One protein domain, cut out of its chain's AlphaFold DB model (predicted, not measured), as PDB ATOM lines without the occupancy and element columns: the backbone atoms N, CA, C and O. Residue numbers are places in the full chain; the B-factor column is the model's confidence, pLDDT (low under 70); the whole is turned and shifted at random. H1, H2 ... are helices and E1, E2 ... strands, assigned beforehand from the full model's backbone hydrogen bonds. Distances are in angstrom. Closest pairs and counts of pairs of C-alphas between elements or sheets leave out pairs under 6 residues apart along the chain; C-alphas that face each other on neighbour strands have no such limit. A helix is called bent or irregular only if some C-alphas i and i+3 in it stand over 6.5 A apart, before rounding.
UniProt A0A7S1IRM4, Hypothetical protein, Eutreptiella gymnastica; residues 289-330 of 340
ATOM      1  N   LYS A 289      48.093  -9.873  19.740       88.25
ATOM      2  CA  LYS A 289      49.279 -10.358  19.024       88.25
ATOM      3  C   LYS A 289      49.824 -11.645  19.627       88.25
ATOM      4  O   LYS A 289      50.021 -11.733  20.837       88.25
ATOM      5  N   VAL A 290      50.130 -12.608  18.767       85.75
ATOM      6  CA  VAL A 290      50.734 -13.890  19.140       85.75
ATOM      7  C   VAL A 290      51.868 -14.276  18.207       85.75
ATOM      8  O   VAL A 290      51.866 -13.943  17.029       85.75
ATOM      9  N   GLN A 291      52.840 -15.014  18.738       85.81
ATOM     10  CA  GLN A 291      54.071 -15.361  18.020       85.81
ATOM     11  C   GLN A 291      53.906 -16.520  17.026       85.81
ATOM     12  O   GLN A 291      54.783 -16.742  16.196       85.81
ATOM     13  N   SER A 292      52.821 -17.296  17.112       85.69
ATOM     14  CA  SER A 292      52.626 -18.469  16.259       85.69
ATOM     15  C   SER A 292      51.154 -18.774  15.988       85.69
ATOM     16  O   SER A 292      50.266 -18.427  16.772       85.69
ATOM     17  N   LEU A 293      50.907 -19.480  14.879       82.69
ATOM     18  CA  LEU A 293      49.584 -19.985  14.506       82.69
ATOM     19  C   LEU A 293      49.022 -20.957  15.559       82.69
ATOM     20  O   LEU A 293      47.820 -20.990  15.789       82.69
ATOM     21  N   GLU A 294      49.882 -21.730  16.228       82.50
ATOM     22  CA  GLU A 294      49.469 -22.655  17.292       82.50
ATOM     23  C   GLU A 294      48.916 -21.909  18.508       82.50
ATOM     24  O   GLU A 294      47.852 -22.259  19.018       82.50
ATOM     25  N   ALA A 295      49.600 -20.840  18.927       82.44
ATOM     26  CA  ALA A 295      49.122 -19.975  19.999       82.44
ATOM     27  C   ALA A 295      47.807 -19.282  19.608       82.44
ATOM     28  O   ALA A 295      46.905 -19.161  20.435       82.44
ATOM     29  N   ALA A 296      47.670 -18.885  18.340       84.44
ATOM     30  CA  ALA A 296      46.436 -18.307  17.823       84.44
ATOM     31  C   ALA A 296      45.260 -19.297  17.851       84.44
ATOM     32  O   ALA A 296      44.191 -18.937  18.335       84.44
ATOM     33  N   THR A 297      45.458 -20.551  17.419       82.25
ATOM     34  CA  THR A 297      44.420 -21.597  17.489       82.25
ATOM     35  C   THR A 297      44.015 -21.890  18.927       82.25
ATOM     36  O   THR A 297      42.825 -21.999  19.217       82.25
ATOM     37  N   ALA A 298      44.979 -22.006  19.843       81.94
ATOM     38  CA  ALA A 298      44.697 -22.270  21.252       81.94
ATOM     39  C   ALA A 298      43.878 -21.143  21.903       81.94
ATOM     40  O   ALA A 298      43.049 -21.407  22.770       81.94
ATOM     41  N   LEU A 299      44.095 -19.892  21.488       81.62
ATOM     42  CA  LEU A 299      43.327 -18.748  21.976       81.62
ATOM     43  C   LEU A 299      41.946 -18.646  21.337       81.62
ATOM     44  O   LEU A 299      40.984 -18.442  22.068       81.62
ATOM     45  N   ALA A 300      41.844 -18.831  20.019       80.19
ATOM     46  CA  ALA A 300      40.563 -18.811  19.316       80.19
ATOM     47  C   ALA A 300      39.622 -19.894  19.871       80.19
ATOM     48  O   ALA A 300      38.465 -19.647  20.172       80.19
ATOM     49  N   THR A 301      40.139 -21.095  20.127       77.88
ATOM     50  CA  THR A 301      39.336 -22.217  20.644       77.88
ATOM     51  C   THR A 301      39.047 -22.156  22.147       77.88
ATOM     52  O   THR A 301      38.218 -22.928  22.635       77.88
ATOM     53  N   ARG A 302      39.673 -21.239  22.900       75.81
ATOM     54  CA  ARG A 302      39.529 -21.155  24.364       75.81
ATOM     55  C   ARG A 302      38.126 -20.748  24.811       75.81
ATOM     56  O   ARG A 302      37.676 -21.209  25.857       75.81
ATOM     57  N   ASP A 303      37.447 -19.940  24.004       64.50
ATOM     58  CA  ASP A 303      36.077 -19.485  24.263       64.50
ATOM     59  C   ASP A 303      35.026 -20.416  23.616       64.50
ATOM     60  O   ASP A 303      33.826 -20.161  23.690       64.50
ATOM     61  N   GLY A 304      35.459 -21.535  23.014       62.41
ATOM     62  CA  GLY A 304      34.589 -22.533  22.379       62.41
ATOM     63  C   GLY A 304      34.146 -22.192  20.950       62.41
ATOM     64  O   GLY A 304      33.479 -23.007  20.313       62.41
ATOM     65  N   THR A 305      34.543 -21.034  20.422       63.38
ATOM     66  CA  THR A 305      34.247 -20.565  19.061       63.38
ATOM     67  C   THR A 305      35.541 -20.262  18.318       63.38
ATOM     68  O   THR A 305      36.206 -19.291  18.634       63.38
ATOM     69  N   ASP A 306      35.886 -21.050  17.294       74.75
ATOM     70  CA  ASP A 306      37.034 -20.783  16.403       74.75
ATOM     71  C   ASP A 306      36.700 -19.657  15.400       74.75
ATOM     72  O   ASP A 306      36.678 -19.843  14.185       74.75
ATOM     73  N   ASP A 307      36.343 -18.482  15.920       76.12
ATOM     74  CA  ASP A 307      35.936 -17.299  15.152       76.12
ATOM     75  C   ASP A 307      37.108 -16.337  14.865       76.12
ATOM     76  O   ASP A 307      36.965 -15.344  14.141       76.12
ATOM     77  N   GLY A 308      38.291 -16.663  15.395       80.12
ATOM     78  CA  GLY A 308      39.514 -15.877  15.285       80.12
ATOM     79  C   GLY A 308      39.545 -14.627  16.157       80.12
ATOM     80  O   GLY A 308      40.345 -13.720  15.894       80.12
ATOM     81  N   MET A 309      38.701 -14.590  17.187       84.06
ATOM     82  CA  MET A 309      38.678 -13.561  18.214       84.06
ATOM     83  C   MET A 309      39.141 -14.140  19.554       84.06
ATOM     84  O   MET A 309      38.986 -15.322  19.840       84.06
ATOM     85  N   TYR A 310      39.712 -13.286  20.397       80.00
ATOM     86  CA  TYR A 310      39.973 -13.593  21.798       80.00
ATOM     87  C   TYR A 310      39.581 -12.383  22.643       80.00
ATOM     88  O   TYR A 310      40.072 -11.278  22.402       80.00
ATOM     89  N   ASN A 311      38.666 -12.561  23.604       79.88
ATOM     90  CA  ASN A 311      38.079 -11.459  24.383       79.88
ATOM     91  C   ASN A 311      37.516 -10.312  23.513       79.88
ATOM     92  O   ASN A 311      37.639  -9.135  23.858       79.88
ATOM     93  N   GLY A 312      36.932 -10.641  22.355       77.69
ATOM     94  CA  GLY A 312      36.378  -9.657  21.417       77.69
ATOM     95  C   GLY A 312      37.416  -8.874  20.602       77.69
ATOM     96  O   GLY A 312      37.034  -7.977  19.853       77.69
ATOM     97  N   LEU A 313      38.708  -9.208  20.718       84.62
ATOM     98  CA  LEU A 313      39.774  -8.647  19.891       84.62
ATOM     99  C   LEU A 313      40.224  -9.652  18.820       84.62
ATOM    100  O   LEU A 313      40.408 -10.830  19.132       84.62
ATOM    101  N   PRO A 314      40.464  -9.207  17.575       87.94
ATOM    102  CA  PRO A 314      40.991 -10.070  16.525       87.94
ATOM    103  C   PRO A 314      42.415 -10.530  16.843       87.94
ATOM    104  O   PRO A 314      43.257  -9.732  17.264       87.94
ATOM    105  N   ILE A 315      42.688 -11.816  16.616       87.31
ATOM    106  CA  ILE A 315      44.003 -12.416  16.863       87.31
ATOM    107  C   ILE A 315      44.904 -12.207  15.642       87.31
ATOM    108  O   ILE A 315      44.558 -12.591  14.522       87.31
ATOM    109  N   GLU A 316      46.084 -11.635  15.860       89.44
ATOM    110  CA  GLU A 316      47.104 -11.401  14.838       89.44
ATOM    111  C   GLU A 316      48.345 -12.250  15.125       89.44
ATOM    112  O   GLU A 316      48.952 -12.143  16.190       89.44
ATOM    113  N   VAL A 317      48.738 -13.081  14.161       87.25
ATOM    114  CA  VAL A 317      49.994 -13.827  14.197       87.25
ATOM    115  C   VAL A 317      51.106 -12.923  13.677       87.25
ATOM    116  O   VAL A 317      51.054 -12.429  12.547       87.25
ATOM    117  N   GLU A 318      52.115 -12.702  14.512       83.94
ATOM    118  CA  GLU A 318      53.243 -11.831  14.219       83.94
ATOM    119  C   GLU A 318      53.939 -12.258  12.917       83.94
ATOM    120  O   GLU A 318      54.362 -13.399  12.755       83.94
ATOM    121  N   GLY A 319      54.001 -11.340  11.948       78.62
ATOM    122  CA  GLY A 319      54.604 -11.585  10.634       78.62
ATOM    123  C   GLY A 319      53.745 -12.376   9.637       78.62
ATOM    124  O   GLY A 319      54.084 -12.396   8.455       78.62
ATOM    125  N   GLU A 320      52.622 -12.971  10.056       77.31
ATOM    126  CA  GLU A 320      51.742 -13.755   9.172       77.31
ATOM    127  C   GLU A 320      50.373 -13.094   8.913       77.31
ATOM    128  O   GLU A 320      49.771 -13.316   7.855       77.31
ATOM    129  N   GLY A 321      49.915 -12.226   9.820       83.81
ATOM    130  CA  GLY A 321      48.647 -11.496   9.721       83.81
ATOM    131  C   GLY A 321      47.538 -12.100  10.588       83.81
ATOM    132  O   GLY A 321      47.806 -12.843  11.528       83.81
ATOM    133  N   LEU A 322      46.274 -11.763  10.313       86.56
ATOM    134  CA  LEU A 322      45.156 -12.218  11.144       86.56
ATOM    135  C   LEU A 322      44.954 -13.731  11.076       86.56
ATOM    136  O   LEU A 322      44.929 -14.321   9.996       86.56
ATOM    137  N   TYR A 323      44.703 -14.340  12.232       83.94
ATOM    138  CA  TYR A 323      44.439 -15.771  12.349       83.94
ATOM    139  C   TYR A 323      43.277 -16.227  11.456       83.94
ATOM    140  O   TYR A 323      43.412 -17.207  10.726       83.94
ATOM    141  N   ARG A 324      42.175 -15.466  11.425       82.88
ATOM    142  CA  ARG A 324      41.019 -15.752  10.561       82.88
ATOM    143  C   ARG A 324      41.412 -15.854   9.082       82.88
ATOM    144  O   ARG A 324      40.990 -16.779   8.395       82.88
ATOM    145  N   ASP A 325      42.280 -14.959   8.610       80.75
ATOM    146  CA  ASP A 325      42.756 -14.966   7.224       80.75
ATOM    147  C   ASP A 325      43.659 -16.175   6.939       80.75
ATOM    148  O   ASP A 325      43.647 -16.720   5.834       80.75
ATOM    149  N   LEU A 326      44.451 -16.604   7.926       80.94
ATOM    150  CA  LEU A 326      45.334 -17.768   7.816       80.94
ATOM    151  C   LEU A 326      44.529 -19.072   7.749       80.94
ATOM    152  O   LEU A 326      44.800 -19.909   6.883       80.94
ATOM    153  N   VAL A 327      43.490 -19.205   8.576       79.19
ATOM    154  CA  VAL A 327      42.574 -20.357   8.559       79.19
ATOM    155  C   VAL A 327      41.772 -20.408   7.255       79.19
ATOM    156  O   VAL A 327      41.708 -21.466   6.628       79.19
ATOM    157  N   CYS A 328      41.250 -19.275   6.763       75.88
ATOM    158  CA  CYS A 328      40.577 -19.203   5.457       75.88
ATOM    159  C   CYS A 328      41.498 -19.576   4.280       75.88
ATOM    160  O   CYS A 328      41.025 -20.064   3.257       75.88
ATOM    161  N   ARG A 329      42.819 -19.396   4.419       76.06
ATOM    162  CA  ARG A 329      43.829 -19.852   3.443       76.06
ATOM    163  C   ARG A 329      44.186 -21.337   3.573       76.06
ATOM    164  O   ARG A 329      45.081 -21.805   2.873       76.06
ATOM    165  N   GLY A 330      43.524 -22.074   4.464       70.44
ATOM    166  CA  GLY A 330      43.764 -23.497   4.687       70.44
ATOM    167  C   GLY A 330      45.007 -23.802   5.524       70.44
ATOM    168  O   GLY A 330      45.400 -24.966   5.608       70.44
TER     169      GLY A 330
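AT A GLANCE: This is residues 289 to 330 of the 340 residues of the protein "Hypothetical protein" of Eutreptiella gymnastica (UniProt A0A7S1IRM4). A small rounded fold has helix H1 and strand E1 running side by side, with short H2 crosswise to H1 and pointing away from the pair. Short pairings tie residues 289 to 290, 309 to 310 and 321 to 322 to E1. The 42 printed residues hold H1, E1, H2 in that order, class mixed; the whole is compact, radius of gyration of the C-alphas 8.9 A, spans 24 by 19 by 16 A.

IN THESE COORDINATES: Find C-alpha 293 at (49.584, -19.985, 14.506); H1, residues 293 to 303, runs 16.7 A from there. It is irregular, but only just: C-alphas 300 and 303 are 6.7 A apart. E1, residues 313 to 317, spans 12.8 A. H2, residues 323 to 328, ends at C-alpha 328 (40.577, -19.203, 5.457).

HOW THE PARTS SIT: H1 and H2 only just touch, with 3 pairs of C-alphas within 8 A, about perpendicular at 82 degrees; their closest C-alphas, Ala 296 and Tyr 323, are 6.4 A apart. The closest C-alphas of H1 and E1, Leu 293 and Val 317, are 6.2 A apart; those of E1 and H2, Ile 315 and Tyr 323, 5.6 A. E1 pairs with no named strand. In H2 every O i to N i+4 pair is within hydrogen-bond range; in H1, 6 of 7.

THE WHOLE: C-alphas 304 and 319, the two farthest apart, are 25.7 A apart. The printed part has no cut and no long link. Confidence is under 70 at residues 303 to 305.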